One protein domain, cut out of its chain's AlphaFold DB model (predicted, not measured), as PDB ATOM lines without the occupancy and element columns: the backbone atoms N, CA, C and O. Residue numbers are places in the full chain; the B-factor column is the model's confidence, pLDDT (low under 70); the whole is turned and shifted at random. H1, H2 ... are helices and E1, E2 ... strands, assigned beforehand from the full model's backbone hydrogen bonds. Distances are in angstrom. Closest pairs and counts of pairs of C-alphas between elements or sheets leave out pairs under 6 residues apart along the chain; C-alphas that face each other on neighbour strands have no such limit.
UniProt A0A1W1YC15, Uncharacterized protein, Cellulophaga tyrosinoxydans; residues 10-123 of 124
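This is residues 10 to 123 of the 124 residues of an uncharacterized protein of Cellulophaga tyrosinoxydans (UniProt A0A1W1YC15). Eight strands, E1 to E8, ring an open middle as a closed barrel, and one short helix, H1, packs on its outside over E6 and E7. The strands follow one another round the ring in chain order as a meander, each the antiparallel neighbour of the one before, and E8 closes the ring on E1; the link from E3 to E4 makes a large loop. The printed part has 114 residues, with eight named strands and then one named helix, and is mostly strand. It is compact, with a radius of gyration of the C-alphas of 13.3 A, and rounded, spanning 34 by 31 by 27 A.

E1, residues 10 to 16, begins at C-alpha 10, (89.579, 114.875, 127.585), and is 19.6 A long. E2 is residues 23 to 26 and E3 residues 36 to 41, 16.7 A. E4 is residues 54 to 59, 15.4 A. E5, residues 64 to 72, is the longest strand at 22.4 A and begins at C-alpha 64, (65.790, 117.991, 132.096); it bends by 54 degrees at residue 67. E6 is residues 78 to 83, 17.2 A; E7 residues 88 to 94, 19.7 A; E8 residues 100 to 106, 19.4 A. H1, residues 114 to 121, ends at C-alpha 121, (93.086, 126.934, 122.843).

E1 and E2 form a hairpin, with N 15 and O 25 3.0 A apart, within hydrogen-bond range. Within that range too are N 24 and O 37 of E2 and E3, 2.8 A, and N 40 and O 55 of E3 and E4, 2.9 A. The pairing of E5 is staggered: residues 64 to 70 pair with E4, N 70 and O 54 at 2.7 A, and residues 71 to 72 with E6, N 71 and O 80 at 2.9 A. E6 and E7 have N 92 and O 79 at 2.8 A, and E7 and E8 N 104 and O 91 at 2.8 A. E8 and E1 are antiparallel at 157 degrees, with N 105 and O 10 at 2.8 A. E1 and E5 are apart. H1 is on the barrel and outside it, at a height over the sheet of 9.0 A, slantwise to the strands at 54 degrees to E6 on the local plane. The closest C-alphas of H1 and E7 are those of Thr 118 and Ile 91, 6.7 A. In H1 every O i to N i+4 pair is within hydrogen-bond range.

The two C-alphas farthest apart, those of Met 62 and Arg 123, are 39.4 A apart. The printed part has no cut. The link from E3 to E4, residues 42 to 53, is long, and its C-alphas lie 11 to 19 A from the mean of the C-alphas. The mean pLDDT of the printed part is 83.3; it is under 70 at residues 18 to 21, 29 to 30, 48 to 50 and 61 to 66.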
ATOM      1  N   TYR A  10      90.313 116.020 128.106       90.31
ATOM      2  CA  TYR A  10      89.579 114.875 127.585       90.31
ATOM      3  C   TYR A  10      88.693 115.364 126.448       90.31
ATOM      4  O   TYR A  10      87.957 116.335 126.622       90.31
ATOM      5  N   THR A  11      88.766 114.725 125.285       90.31
ATOM      6  CA  THR A  11      87.968 115.121 124.120       90.31
ATOM      7  C   THR A  11      86.931 114.055 123.835       90.31
ATOM      8  O   THR A  11      87.286 112.905 123.602       90.31
ATOM      9  N   TYR A  12      85.665 114.455 123.831       89.38
ATOM     10  CA  TYR A  12      84.534 113.582 123.550       89.38
ATOM     11  C   TYR A  12      83.889 113.996 122.239       89.38
ATOM     12  O   TYR A  12      83.621 115.183 122.022       89.38
ATOM     13  N   ARG A  13      83.613 113.016 121.383       89.12
ATOM     14  CA  ARG A  13      82.843 113.218 120.156       89.12
ATOM     15  C   ARG A  13      81.426 112.725 120.354       89.12
ATOM     16  O   ARG A  13      81.196 111.680 120.965       89.12
ATOM     17  N   ARG A  14      80.473 113.500 119.847       88.25
ATOM     18  CA  ARG A  14      79.058 113.160 119.931       88.25
ATOM     19  C   ARG A  14      78.356 113.384 118.609       88.25
ATOM     20  O   ARG A  14      78.578 114.411 117.974       88.25
ATOM     21  N   TYR A  15      77.502 112.438 118.242       87.75
ATOM     22  CA  TYR A  15      76.743 112.455 116.995       87.75
ATOM     23  C   TYR A  15      75.374 113.067 117.213       87.75
ATOM     24  O   TYR A  15      74.679 112.690 118.157       87.75
ATOM     25  N   ALA A  16      74.965 113.969 116.330       86.56
ATOM     26  CA  ALA A  16      73.580 114.401 116.271       86.56
ATOM     27  C   ALA A  16      72.670 113.188 116.012       86.56
ATOM     28  O   ALA A  16      73.001 112.304 115.223       86.56
ATOM     29  N   SER A  17      71.508 113.147 116.666       79.38
ATOM     30  CA  SER A  17      70.562 112.025 116.527       79.38
ATOM     31  C   SER A  17      70.022 111.901 115.092       79.38
ATOM     32  O   SER A  17      69.620 110.823 114.666       79.38
ATOM     33  N   ASN A  18      69.985 113.019 114.358       66.81
ATOM     34  CA  ASN A  18      69.699 113.161 112.925       66.81
ATOM     35  C   ASN A  18      70.006 114.617 112.484       66.81
ATOM     36  O   ASN A  18      70.135 115.493 113.339       66.81
ATOM     37  N   GLY A  19      70.102 114.883 111.170       55.19
ATOM     38  CA  GLY A  19      70.607 116.119 110.518       55.19
ATOM     39  C   GLY A  19      69.915 117.470 110.806       55.19
ATOM     40  O   GLY A  19      69.949 118.377 109.976       55.19
ATOM     41  N   SER A  20      69.271 117.628 111.961       54.62
ATOM     42  CA  SER A  20      68.737 118.888 112.489       54.62
ATOM     43  C   SER A  20      68.482 118.876 114.005       54.62
ATOM     44  O   SER A  20      68.092 119.908 114.561       54.62
ATOM     45  N   THR A  21      68.673 117.747 114.702       62.59
ATOM     46  CA  THR A  21      68.340 117.661 116.127       62.59
ATOM     47  C   THR A  21      69.388 118.308 117.009       62.59
ATOM     48  O   THR A  21      70.591 118.267 116.782       62.59
ATOM     49  N   SER A  22      68.895 118.892 118.092       81.31
ATOM     50  CA  SER A  22      69.707 119.466 119.156       81.31
ATOM     51  C   SER A  22      70.169 118.413 120.173       81.31
ATOM     52  O   SER A  22      70.645 118.783 121.243       81.31
ATOM     53  N   ILE A  23      69.991 117.121 119.874       86.62
ATOM     54  CA  ILE A  23      70.313 115.991 120.749       86.62
ATOM     55  C   ILE A  23      71.528 115.258 120.184       86.62
ATOM     56  O   ILE A  23      71.548 114.893 119.008       86.62
ATOM     57  N   TYR A  24      72.524 115.040 121.037       86.81
ATOM     58  CA  TYR A  24      73.807 114.453 120.691       86.81
ATOM     59  C   TYR A  24      74.097 113.216 121.545       86.81
ATOM     60  O   TYR A  24      74.061 113.301 122.776       86.81
ATOM     61  N   HIS A  25      74.441 112.106 120.895       86.50
ATOM     62  CA  HIS A  25      74.748 110.814 121.513       86.50
ATOM     63  C   HIS A  25      76.245 110.603 121.688       86.50
ATOM     64  O   HIS A  25      77.032 111.052 120.852       86.50
ATOM     65  N   SER A  26      76.647 109.909 122.750       83.69
ATOM     66  CA  SER A  26      78.052 109.588 122.976       83.69
ATOM     67  C   SER A  26      78.565 108.614 121.916       83.69
ATOM     68  O   SER A  26      77.949 107.584 121.659       83.69
ATOM     69  N   GLN A  27      79.718 108.913 121.313       79.81
ATOM     70  CA  GLN A  27      80.457 107.915 120.534       79.81
ATOM     71  C   GLN A  27      81.175 106.912 121.450       79.81
ATOM     72  O   GLN A  27      81.358 105.747 121.096       79.81
ATOM     73  N   ASP A  28      81.572 107.373 122.636       73.88
ATOM     74  CA  ASP A  28      82.419 106.635 123.561       73.88
ATOM     75  C   ASP A  28      81.589 106.049 124.706       73.88
ATOM     76  O   ASP A  28      80.768 106.740 125.312       73.88
ATOM     77  N   LYS A  29      81.852 104.787 125.076       61.75
ATOM     78  CA  LYS A  29      81.229 104.143 126.252       61.75
ATOM     79  C   LYS A  29      81.636 104.787 127.585       61.75
ATOM     80  O   LYS A  29      80.996 104.542 128.601       61.75
ATOM     81  N   PHE A  30      82.696 105.596 127.583       60.91
ATOM     82  CA  PHE A  30      83.216 106.284 128.758       60.91
ATOM     83  C   PHE A  30      83.189 107.791 128.516       60.91
ATOM     84  O   PHE A  30      84.152 108.377 128.027       60.91
ATOM     85  N   SER A  31      82.071 108.423 128.863       70.19
ATOM     86  CA  SER A  31      81.946 109.876 128.893       70.19
ATOM     87  C   SER A  31      81.628 110.329 130.313       70.19
ATOM     88  O   SER A  31      80.926 109.648 131.054       70.19
ATOM     89  N   VAL A  32      82.157 111.487 130.710       76.44
ATOM     90  CA  VAL A  32      81.779 112.131 131.983       76.44
ATOM     91  C   VAL A  32      80.375 112.734 131.946       76.44
ATOM     92  O   VAL A  32      79.897 113.203 132.977       76.44
ATOM     93  N   PHE A  33      79.748 112.754 130.769       80.94
ATOM     94  CA  PHE A  33      78.356 113.137 130.599       80.94
ATOM     95  C   PHE A  33      77.520 111.916 130.229       80.94
ATOM     96  O   PHE A  33      78.042 110.966 129.643       80.94
ATOM     97  N   ASP A  34      76.219 112.010 130.478       83.12
ATOM     98  CA  ASP A  34      75.245 110.997 130.070       83.12
ATOM     99  C   ASP A  34      75.267 110.749 128.552       83.12
ATOM    100  O   ASP A  34      75.807 111.547 127.771       83.12
ATOM    101  N   ASP A  35      74.681 109.630 128.114       84.50
ATOM    102  CA  ASP A  35      74.676 109.252 126.694       84.50
ATOM    103  C   ASP A  35      74.096 110.367 125.819       84.50
ATOM    104  O   ASP A  35      74.679 110.721 124.797       84.50
ATOM    105  N   GLN A  36      73.017 111.003 126.270       86.75
ATOM    106  CA  GLN A  36      72.317 112.028 125.511       86.75
ATOM    107  C   GLN A  36      72.529 113.428 126.086       86.75
ATOM    108  O   GLN A  36      72.242 113.714 127.251       86.75
ATOM    109  N   LEU A  37      72.959 114.343 125.219       88.31
ATOM    110  CA  LEU A  37      73.033 115.772 125.504       88.31
ATOM    111  C   LEU A  37      72.084 116.551 124.611       88.31
ATOM    112  O   LEU A  37      72.187 116.485 123.392       88.31
ATOM    113  N   LYS A  38      71.232 117.379 125.211       88.75
ATOM    114  CA  LYS A  38      70.389 118.336 124.494       88.75
ATOM    115  C   LYS A  38      70.956 119.747 124.579       88.75
ATOM    116  O   LYS A  38      71.046 120.317 125.667       88.75
ATOM    117  N   ILE A  39      71.249 120.347 123.432       89.12
ATOM    118  CA  ILE A  39      71.633 121.751 123.279       89.12
ATOM    119  C   ILE A  39      70.410 122.564 122.853       89.12
ATOM    120  O   ILE A  39      69.950 122.436 121.732       89.12
ATOM    121  N   ALA A  40      69.873 123.429 123.704       87.75
ATOM    122  CA  ALA A  40      68.715 124.264 123.361       87.75
ATOM    123  C   ALA A  40      69.089 125.753 123.369       87.75
ATOM    124  O   ALA A  40      69.882 126.149 124.218       87.75
ATOM    125  N   PRO A  41      68.545 126.603 122.481       87.00
ATOM    126  CA  PRO A  41      68.777 128.045 122.555       87.00
ATOM    127  C   PRO A  41      68.255 128.628 123.873       87.00
ATOM    128  O   PRO A  41      67.252 128.164 124.423       87.00
ATOM    129  N   ASP A  42      68.924 129.661 124.387       86.56
ATOM    130  CA  ASP A  42      68.375 130.458 125.481       86.56
ATOM    131  C   ASP A  42      67.152 131.237 124.985       86.56
ATOM    132  O   ASP A  42      67.224 131.998 124.024       86.56
ATOM    133  N   LEU A  43      66.019 131.065 125.666       83.94
ATOM    134  CA  LEU A  43      64.754 131.720 125.317       83.94
ATOM    135  C   LEU A  43      64.618 133.115 125.958       83.94
ATOM    136  O   LEU A  43      63.513 133.550 126.275       83.94
ATOM    137  N   GLY A  44      65.738 133.788 126.243       77.31
ATOM    138  CA  GLY A  44      65.769 135.104 126.887       77.31
ATOM    139  C   GLY A  44      65.445 135.087 128.383       77.31
ATOM    140  O   GLY A  44      65.203 136.136 128.977       77.31
ATOM    141  N   ARG A  45      65.428 133.905 129.011       70.69
ATOM    142  CA  ARG A  45      65.092 133.739 130.437       70.69
ATOM    143  C   ARG A  45      66.309 133.844 131.352       70.69
ATOM    144  O   ARG A  45      66.154 133.961 132.569       70.69
ATOM    145  N   SER A  46      67.520 133.798 130.795       74.25
ATOM    146  CA  SER A  46      68.733 133.848 131.599       74.25
ATOM    147  C   SER A  46      68.995 135.245 132.163       74.25
ATOM    148  O   SER A  46      69.150 136.223 131.432       74.25
ATOM    149  N   LYS A  47      69.127 135.318 133.491       74.75
ATOM    150  CA  LYS A  47      69.600 136.506 134.223       74.75
ATOM    151  C   LYS A  47      71.125 136.523 134.401       74.75
ATOM    152  O   LYS A  47      71.651 137.344 135.148       74.75
ATOM    153  N   ALA A  48      71.851 135.593 133.775       69.62
ATOM    154  CA  ALA A  48      73.302 135.527 133.898       69.62
ATOM    155  C   ALA A  48      73.964 136.750 133.242       69.62
ATOM    156  O   ALA A  48      73.588 137.152 132.143       69.62
ATOM    157  N   LYS A  49      74.994 137.300 133.903       67.38
ATOM    158  CA  LYS A  49      75.765 138.458 133.416       67.38
ATOM    159  C   LYS A  49      76.314 138.238 131.999       67.38
ATOM    160  O   LYS A  49      76.232 139.131 131.164       67.38
ATOM    161  N   ASP A  50      76.787 137.024 131.720       68.38
ATOM    162  CA  ASP A  50      77.261 136.615 130.396       68.38
ATOM    163  C   ASP A  50      76.205 135.723 129.736       68.38
ATOM    164  O   ASP A  50      76.346 134.496 129.727       68.38
ATOM    165  N   LYS A  51      75.112 136.343 129.273       78.69
ATOM    166  CA  LYS A  51      73.930 135.669 128.717       78.69
ATOM    167  C   LYS A  51      74.328 134.474 127.828       78.69
ATOM    168  O   LYS A  51      74.961 134.687 126.789       78.69
ATOM    169  N   PRO A  52      74.019 133.229 128.235       85.31
ATOM    170  CA  PRO A  52      74.286 132.064 127.410       85.31
ATOM    171  C   PRO A  52      73.467 132.149 126.120       85.31
ATOM    172  O   PRO A  52      72.354 132.665 126.123       85.31
ATOM    173  N   ILE A  53      74.035 131.651 125.025       88.62
ATOM    174  CA  ILE A  53      73.343 131.536 123.733       88.62
ATOM    175  C   ILE A  53      72.577 130.216 123.672       88.62
ATOM    176  O   ILE A  53      71.464 130.165 123.157       88.62
ATOM    177  N   PHE A  54      73.164 129.162 124.240       89.94
ATOM    178  CA  PHE A  54      72.553 127.844 124.340       89.94
ATOM    179  C   PHE A  54      72.651 127.306 125.766       89.94
ATOM    180  O   PHE A  54      73.467 127.757 126.567       89.94
ATOM    181  N   TRP A  55      71.856 126.294 126.066       88.44
ATOM    182  CA  TRP A  55      71.898 125.496 127.279       88.44
ATOM    183  C   TRP A  55      72.173 124.051 126.912       88.44
ATOM    184  O   TRP A  55      71.441 123.468 126.115       88.44
ATOM    185  N   MET A  56      73.200 123.475 127.528       89.81
ATOM    186  CA  MET A  56      73.432 122.040 127.504       89.81
ATOM    187  C   MET A  56      72.690 121.401 128.679       89.81
ATOM    188  O   MET A  56      72.911 121.754 129.843       89.81
ATOM    189  N   ASN A  57      71.831 120.443 128.363       87.69
ATOM    190  CA  ASN A  57      71.102 119.622 129.313       87.69
ATOM    191  C   ASN A  57      71.539 118.176 129.111       87.69
ATOM    192  O   ASN A  57      71.581 117.706 127.974       87.69
ATOM    193  N   GLN A  58      71.849 117.491 130.201       86.31
ATOM    194  CA  GLN A  58      71.926 116.037 130.186       86.31
ATOM    195  C   GLN A  58      70.499 115.490 130.233       86.31
ATOM    196  O   GLN A  58      69.648 116.075 130.911       86.31
ATOM    197  N   ILE A  59      70.221 114.457 129.441       81.81
ATOM    198  CA  ILE A  59      68.928 113.771 129.463       81.81
ATOM    199  C   ILE A  59      69.097 112.534 130.344       81.81
ATOM    200  O   ILE A  59      69.753 111.580 129.933       81.81
ATOM    201  N   ASP A  60      68.506 112.571 131.538       71.56
ATOM    202  CA  ASP A  60      68.260 111.378 132.351       71.56
ATOM    203  C   ASP A  60      66.787 110.943 132.203       71.56
ATOM    204  O   ASP A  60      65.949 111.705 131.710       71.56
ATOM    205  N   GLU A  61      66.458 109.709 132.601       59.22
ATOM    206  CA  GLU A  61      65.103 109.142 132.485       59.22
ATOM    207  C   GLU A  61      64.022 109.921 133.269       59.22
ATOM    208  O   GLU A  61      62.834 109.641 133.106       59.22
ATOM    209  N   MET A  62      64.380 110.901 134.112       55.03
ATOM    210  CA  MET A  62      63.456 111.535 135.059       55.03
ATOM    211  C   MET A  62      63.433 113.075 135.036       55.03
ATOM    212  O   MET A  62      62.506 113.659 135.602       55.03
ATOM    213  N   SER A  63      64.384 113.784 134.411       53.34
ATOM    214  CA  SER A  63      64.395 115.252 134.381       53.34
ATOM    215  C   SER A  63      65.354 115.908 133.371       53.34
ATOM    216  O   SER A  63      66.482 115.485 133.151       53.34
ATOM    217  N   PHE A  64      64.932 117.062 132.837       58.69
ATOM    218  CA  PHE A  64      65.790 117.991 132.096       58.69
ATOM    219  C   PHE A  64      66.286 119.087 133.039       58.69
ATOM    220  O   PHE A  64      65.571 120.062 133.291       58.69
ATOM    221  N   LYS A  65      67.503 118.962 133.571       58.91
ATOM    222  CA  LYS A  65      68.133 120.058 134.322       58.91
ATOM    223  C   LYS A  65      69.238 120.711 133.485       58.91
ATOM    224  O   LYS A  65      70.161 120.012 133.051       58.91
ATOM    225  N   PRO A  66      69.196 122.045 133.280       62.62
ATOM    226  CA  PRO A  66      70.275 122.749 132.604       62.62
ATOM    227  C   PRO A  66      71.562 122.542 133.376       62.62
ATOM    228  O   PRO A  66      71.691 122.914 134.541       62.62
ATOM    229  N   THR A  67      72.509 121.899 132.707       78.56
ATOM    230  CA  THR A  67      73.780 121.512 133.302       78.56
ATOM    231  C   THR A  67      74.796 122.633 133.122       78.56
ATOM    232  O   THR A  67      75.499 122.976 134.068       78.56
ATOM    233  N   THR A  68      74.845 123.248 131.935       88.62
ATOM    234  CA  THR A  68      75.691 124.420 131.679       88.62
ATOM    235  C   THR A  68      75.099 125.340 130.620       88.62
ATOM    236  O   THR A  68      74.548 124.889 129.616       88.62
ATOM    237  N   GLY A  69      75.258 126.648 130.816       89.38
ATOM    238  CA  GLY A  69      75.021 127.643 129.773       89.38
ATOM    239  C   GLY A  69      76.242 127.745 128.861       89.38
ATOM    240  O   GLY A  69      77.366 127.866 129.346       89.38
ATOM    241  N   LEU A  70      76.025 127.701 127.551       91.94
ATOM    242  CA  LEU A  70      77.058 127.830 126.530       91.94
ATOM    243  C   LEU A  70      77.172 129.282 126.087       91.94
ATOM    244  O   LEU A  70      76.206 129.905 125.635       91.94
ATOM    245  N   LYS A  71      78.376 129.824 126.206       92.06
ATOM    246  CA  LYS A  71      78.697 131.212 125.886       92.06
ATOM    247  C   LYS A  71      79.534 131.261 124.619       92.06
ATOM    248  O   LYS A  71      80.444 130.453 124.445       92.06
ATOM    249  N   LYS A  72      79.240 132.224 123.746       90.44
ATOM    250  CA  LYS A  72      79.963 132.380 122.482       90.44
ATOM    251  C   LYS A  72      81.399 132.848 122.700       90.44
ATOM    252  O   LYS A  72      81.674 133.688 123.565       90.44
ATOM    253  N   THR A  73      82.295 132.354 121.861       90.94
ATOM    254  CA  THR A  73      83.608 132.968 121.646       90.94
ATOM    255  C   THR A  73      83.509 134.035 120.545       90.94
ATOM    256  O   THR A  73      82.409 134.422 120.137       90.94
ATOM    257  N   SER A  74      84.647 134.563 120.091       90.12
ATOM    258  CA  SER A  74      84.722 135.346 118.850       90.12
ATOM    259  C   SER A  74      84.543 134.493 117.587       90.12
ATOM    260  O   SER A  74      84.175 135.037 116.550       90.12
ATOM    261  N   SER A  75      84.742 133.174 117.668       89.94
ATOM    262  CA  SER A  75      84.548 132.248 116.552       89.94
ATOM    263  C   SER A  75      83.140 131.630 116.585       89.94
ATOM    264  O   SER A  75      82.720 131.129 117.629       89.94
ATOM    265  N   PRO A  76      82.403 131.607 115.457       86.44
ATOM    266  CA  PRO A  76      80.974 131.272 115.438       86.44
ATOM    267  C   PRO A  76      80.661 129.817 115.806       86.44
ATOM    268  O   PRO A  76      79.579 129.540 116.315       86.44
ATOM    269  N   ARG A  77      81.607 128.897 115.590       90.56
ATOM    270  CA  ARG A  77      81.440 127.472 115.901       90.56
ATOM    271  C   ARG A  77      81.885 127.063 117.306       90.56
ATOM    272  O   ARG A  77      81.642 125.932 117.712       90.56
ATOM    273  N   TRP A  78      82.524 127.969 118.046       93.50
ATOM    274  CA  TRP A  78      83.169 127.660 119.320       93.50
ATOM    275  C   TRP A  78      82.482 128.346 120.493       93.50
ATOM    276  O   TRP A  78      82.273 129.566 120.511       93.50
ATOM    277  N   PHE A  79      82.197 127.552 121.517       94.62
ATOM    278  CA  PHE A  79      81.526 127.978 122.733       94.62
ATOM    279  C   PHE A  79      82.269 127.448 123.949       94.62
ATOM    280  O   PHE A  79      83.052 126.506 123.864       94.62
ATOM    281  N   TYR A  80      82.009 128.050 125.100       94.69
ATOM    282  CA  TYR A  80      82.533 127.568 126.367       94.69
ATOM    283  C   TYR A  80      81.446 127.532 127.433       94.69
ATOM    284  O   TYR A  80      80.469 128.283 127.384       94.69
ATOM    285  N   GLY A  81      81.631 126.645 128.400       92.81
ATOM    286  CA  GLY A  81      80.734 126.436 129.525       92.81
ATOM    287  C   GLY A  81      81.504 125.962 130.750       92.81
ATOM    288  O   GLY A  81      82.736 125.915 130.747       92.81
ATOM    289  N   ASP A  82      80.776 125.618 131.802       89.75
ATOM    290  CA  ASP A  82      81.367 125.167 133.052       89.75
ATOM    291  C   ASP A  82      80.492 124.133 133.764       89.75
ATOM    292  O   ASP A  82      79.281 124.083 133.573       89.75
ATOM    293  N   GLN A  83      81.105 123.290 134.593       82.69
ATOM    294  CA  GLN A  83      80.392 122.294 135.397       82.69
ATOM    295  C   GLN A  83      80.843 122.300 136.862       82.69
ATOM    296  O   GLN A  83      81.817 122.954 137.253       82.69
ATOM    297  N   LYS A  84      80.079 121.585 137.704       76.81
ATOM    298  CA  LYS A  84      80.349 121.377 139.139       76.81
ATOM    299  C   LYS A  84      80.616 122.678 139.903       76.81
ATOM    300  O   LYS A  84      81.588 122.791 140.647       76.81
ATOM    301  N   ARG A  85      79.728 123.666 139.735       78.12
ATOM    302  CA  ARG A  85      79.861 125.019 140.316       78.12
ATOM    303  C   ARG A  85      81.123 125.745 139.822       78.12
ATOM    304  O   ARG A  85      81.855 126.329 140.623       78.12
ATOM    305  N   LYS A  86      81.359 125.744 138.505       78.31
ATOM    306  CA  LYS A  86      82.499 126.407 137.848       78.31
ATOM    307  C   LYS A  86      83.868 125.823 138.207       78.31
ATOM    308  O   LYS A  86      84.840 126.575 138.229       78.31
ATOM    309  N   LYS A  87      83.946 124.540 138.567       84.25
ATOM    310  CA  LYS A  87      85.220 123.862 138.876       84.25
ATOM    311  C   LYS A  87      85.859 123.233 137.645       84.25
ATOM    312  O   LYS A  87      87.079 123.160 137.584       84.25
ATOM    313  N   ASP A  88      85.028 122.826 136.694       89.12
ATOM    314  CA  ASP A  88      85.466 122.249 135.434       89.12
ATOM    315  C   ASP A  88      85.195 123.236 134.297       89.12
ATOM    316  O   ASP A  88      84.154 123.906 134.293       89.12
ATOM    317  N   HIS A  89      86.111 123.305 133.331       92.75
ATOM    318  CA  HIS A  89      85.963 124.119 132.127       92.75
ATOM    319  C   HIS A  89      85.636 123.236 130.931       92.75
ATOM    320  O   HIS A  89      86.179 122.140 130.775       92.75
ATOM    321  N   LEU A  90      84.741 123.734 130.087       93.94
ATOM    322  CA  LEU A  90      84.264 123.041 128.903       93.94
ATOM    323  C   LEU A  90      84.413 123.936 127.683       93.94
ATOM    324  O   LEU A  90      84.046 125.112 127.728       93.94
ATOM    325  N   ILE A  91      84.900 123.361 126.590       95.06
ATOM    326  CA  ILE A  91      84.902 123.980 125.266       95.06
ATOM    327  C   ILE A  91      84.088 123.088 124.336       95.06
ATOM    328  O   ILE A  91      84.256 121.873 124.337       95.06
ATOM    329  N   PHE A  92      83.212 123.706 123.556       94.38
ATOM    330  CA  PHE A  92      82.314 123.040 122.626       94.38
ATOM    331  C   PHE A  92      82.594 123.536 121.210       94.38
ATOM    332  O   PHE A  92      82.628 124.750 120.987       94.38
ATOM    333  N   GLU A  93      82.744 122.611 120.269       93.38
ATOM    334  CA  GLU A  93      82.804 122.888 118.834       93.38
ATOM    335  C   GLU A  93      81.566 122.306 118.150       93.38
ATOM    336  O   GLU A  93      81.346 121.094 118.172       93.38
ATOM    337  N   PHE A  94      80.770 123.172 117.526       88.88
ATOM    338  CA  PHE A  94      79.676 122.771 116.645       88.88
ATOM    339  C   PHE A  94      80.199 122.725 115.217       88.88
ATOM    340  O   PHE A  94      80.446 123.775 114.621       88.88
ATOM    341  N   ARG A  95      80.392 121.536 114.651       81.81
ATOM    342  CA  ARG A  95      80.862 121.451 113.266       81.81
ATOM    343  C   ARG A  95      79.826 121.991 112.277       81.81
ATOM    344  O   ARG A  95      78.624 121.964 112.527       81.81
ATOM    345  N   GLU A  96      80.316 122.500 111.148       70.94
ATOM    346  CA  GLU A  96      79.490 123.133 110.106       70.94
ATOM    347  C   GLU A  96      78.495 122.162 109.462       70.94
ATOM    348  O   GLU A  96      77.388 122.566 109.108       70.94
ATOM    349  N   ASP A  97      78.859 120.881 109.390       76.44
ATOM    350  CA  ASP A  97      77.981 119.787 108.955       76.44
ATOM    351  C   ASP A  97      76.834 119.499 109.939       76.44
ATOM    352  O   ASP A  97      75.880 118.813 109.583       76.44
ATOM    353  N   LYS A  98      76.890 120.052 111.162       70.75
ATOM    354  CA  LYS A  98      75.957 119.809 112.276       70.75
ATOM    355  C   LYS A  98      75.824 118.337 112.666       70.75
ATOM    356  O   LYS A  98      74.924 117.989 113.427       70.75
ATOM    357  N   GLU A  99      76.717 117.483 112.184       81.00
ATOM    358  CA  GLU A  99      76.707 116.057 112.496       81.00
ATOM    359  C   GLU A  99      77.369 115.792 113.845       81.00
ATOM    360  O   GLU A  99      76.999 114.847 114.541       81.00
ATOM    361  N   TYR A 100      78.314 116.653 114.236       85.62
ATOM    362  CA  TYR A 100      79.152 116.435 115.406       85.62
ATOM    363  C   TYR A 100      79.159 117.609 116.374       85.62
ATOM    364  O   TYR A 100      79.307 118.776 115.995       85.62
ATOM    365  N   LEU A 101      79.122 117.251 117.654       89.38
ATOM    366  CA  LEU A 101      79.529 118.097 118.762       89.38
ATOM    367  C   LEU A 101      80.829 117.540 119.340       89.38
ATOM    368  O   LEU A 101      80.873 116.397 119.801       89.38
ATOM    369  N   ILE A 102      81.882 118.355 119.335       91.44
ATOM    370  CA  ILE A 102      83.132 118.033 120.025       91.44
ATOM    371  C   ILE A 102      83.136 118.769 121.356       91.44
ATOM    372  O   ILE A 102      82.875 119.972 121.413       91.44
ATOM    373  N   ILE A 103      83.427 118.044 122.433       92.25
ATOM    374  CA  ILE A 103      83.508 118.598 123.782       92.25
ATOM    375  C   ILE A 103      84.910 118.356 124.323       92.25
ATOM    376  O   ILE A 103      85.301 117.212 124.547       92.25
ATOM    377  N   HIS A 104      85.644 119.433 124.585       93.44
ATOM    378  CA  HIS A 104      86.902 119.385 125.320       93.44
ATOM    379  C   HIS A 104      86.639 119.686 126.792       93.44
ATOM    380  O   HIS A 104      86.143 120.758 127.153       93.44
ATOM    381  N   PHE A 105      86.976 118.727 127.642       92.12
ATOM    382  CA  PHE A 105      86.753 118.760 129.075       92.12
ATOM    383  C   PHE A 105      88.066 118.901 129.827       92.12
ATOM    384  O   PHE A 105      88.945 118.045 129.739       92.12
ATOM    385  N   PHE A 106      88.158 119.966 130.616       92.44
ATOM    386  CA  PHE A 106      89.301 120.268 131.463       92.44
ATOM    387  C   PHE A 106      88.896 120.049 132.921       92.44
ATOM    388  O   PHE A 106      88.322 120.927 133.580       92.44
ATOM    389  N   LYS A 107      89.154 118.837 133.412       89.94
ATOM    390  CA  LYS A 107      88.747 118.390 134.749       89.94
ATOM    391  C   LYS A 107      89.497 119.161 135.834       89.94
ATOM    392  O   LYS A 107      90.721 119.226 135.822       89.94
ATOM    393  N   GLY A 108      88.769 119.719 136.800       89.00
ATOM    394  CA  GLY A 108      89.339 120.470 137.922       89.00
ATOM    395  C   GLY A 108      90.034 121.772 137.518       89.00
ATOM    396  O   GLY A 108      90.751 122.358 138.328       89.00
ATOM    397  N   PHE A 109      89.840 122.225 136.279       91.06
ATOM    398  CA  PHE A 109      90.471 123.420 135.753       91.06
ATOM    399  C   PHE A 109      89.445 124.530 135.556       91.06
ATOM    400  O   PHE A 109      88.531 124.422 134.740       91.06
ATOM    401  N   LYS A 110      89.645 125.643 136.264       89.88
ATOM    402  CA  LYS A 110      88.862 126.867 136.102       89.88
ATOM    403  C   LYS A 110      89.772 128.002 135.628       89.88
ATOM    404  O   LYS A 110      90.513 128.556 136.443       89.88
ATOM    405  N   PRO A 111      89.719 128.397 134.348       90.94
ATOM    406  CA  PRO A 111      90.513 129.516 133.864       90.94
ATOM    407  C   PRO A 111      90.049 130.834 134.496       90.94
ATOM    408  O   PRO A 111      88.856 131.060 134.704       90.94
ATOM    409  N   ILE A 112      91.001 131.741 134.731       90.12
ATOM    410  CA  ILE A 112      90.724 133.110 135.203       90.12
ATOM    411  C   ILE A 112      89.813 133.841 134.206       90.12
ATOM    412  O   ILE A 112      88.859 134.507 134.599       90.12
ATOM    413  N   SER A 113      90.086 133.675 132.907       91.44
ATOM    414  CA  SER A 113      89.238 134.161 131.819       91.44
ATOM    415  C   SER A 113      88.843 132.998 130.903       91.44
ATOM    416  O   SER A 113      89.625 132.622 130.026       91.44
ATOM    417  N   PRO A 114      87.641 132.418 131.088       91.50
ATOM    418  CA  PRO A 114      87.151 131.306 130.274       91.50
ATOM    419  C   PRO A 114      87.123 131.610 128.777       91.50
ATOM    420  O   PRO A 114      87.532 130.778 127.969       91.50
ATOM    421  N   LYS A 115      86.720 132.832 128.405       92.25
ATOM    422  CA  LYS A 115      86.708 133.270 127.007       92.25
ATOM    423  C   LYS A 115      88.120 133.326 126.422       92.25
ATOM    424  O   LYS A 115      88.363 132.685 125.408       92.25
ATOM    425  N   LEU A 116      89.050 134.038 127.070       92.81
ATOM    426  CA  LEU A 116      90.417 134.191 126.548       92.81
ATOM    427  C   LEU A 116      91.174 132.864 126.514       92.81
ATOM    428  O   LEU A 116      91.969 132.641 125.607       92.81
ATOM    429  N   PHE A 117      90.950 131.986 127.496       93.56
ATOM    430  CA  PHE A 117      91.519 130.642 127.476       93.56
ATOM    431  C   PHE A 117      91.019 129.861 126.261       93.56
ATOM    432  O   PHE A 117      91.828 129.337 125.501       93.56
ATOM    433  N   THR A 118      89.702 129.858 126.038       94.06
ATOM    434  CA  THR A 118      89.089 129.179 124.889       94.06
ATOM    435  C   THR A 118      89.619 129.738 123.569       94.06
ATOM    436  O   THR A 118      90.038 128.975 122.712       94.06
ATOM    437  N   GLU A 119      89.696 131.062 123.423       94.00
ATOM    438  CA  GLU A 119      90.216 131.715 122.212       94.00
ATOM    439  C   GLU A 119      91.692 131.413 121.935       94.00
ATOM    440  O   GLU A 119      92.110 131.423 120.780       94.00
ATOM    441  N   LYS A 120      92.491 131.149 122.972       92.75
ATOM    442  CA  LYS A 120      93.873 130.688 122.802       92.75
ATOM    443  C   LYS A 120      93.928 129.214 122.428       92.75
ATOM    444  O   LYS A 120      94.676 128.873 121.526       92.75
ATOM    445  N   PHE A 121      93.138 128.373 123.096       92.19
ATOM    446  CA  PHE A 121      93.086 126.934 122.843       92.19
ATOM    447  C   PHE A 121      92.736 126.620 121.384       92.19
ATOM    448  O   PHE A 121      93.425 125.828 120.762       92.19
ATOM    449  N   ILE A 122      91.741 127.303 120.811       91.44
ATOM    450  CA  ILE A 122      91.292 127.070 119.424       91.44
ATOM    451  C   ILE A 122      92.279 127.556 118.344       91.44
ATOM    452  O   ILE A 122      92.007 127.384 117.160       91.44
ATOM    453  N   ARG A 123      93.363 128.244 118.729       87.88
ATOM    454  CA  ARG A 123      94.407 128.750 117.817       87.88
ATOM    455  C   ARG A 123      95.687 127.911 117.840       87.88
ATOM    456  O   ARG A 123      96.586 128.216 117.061       87.88
TER     457      ARG A 123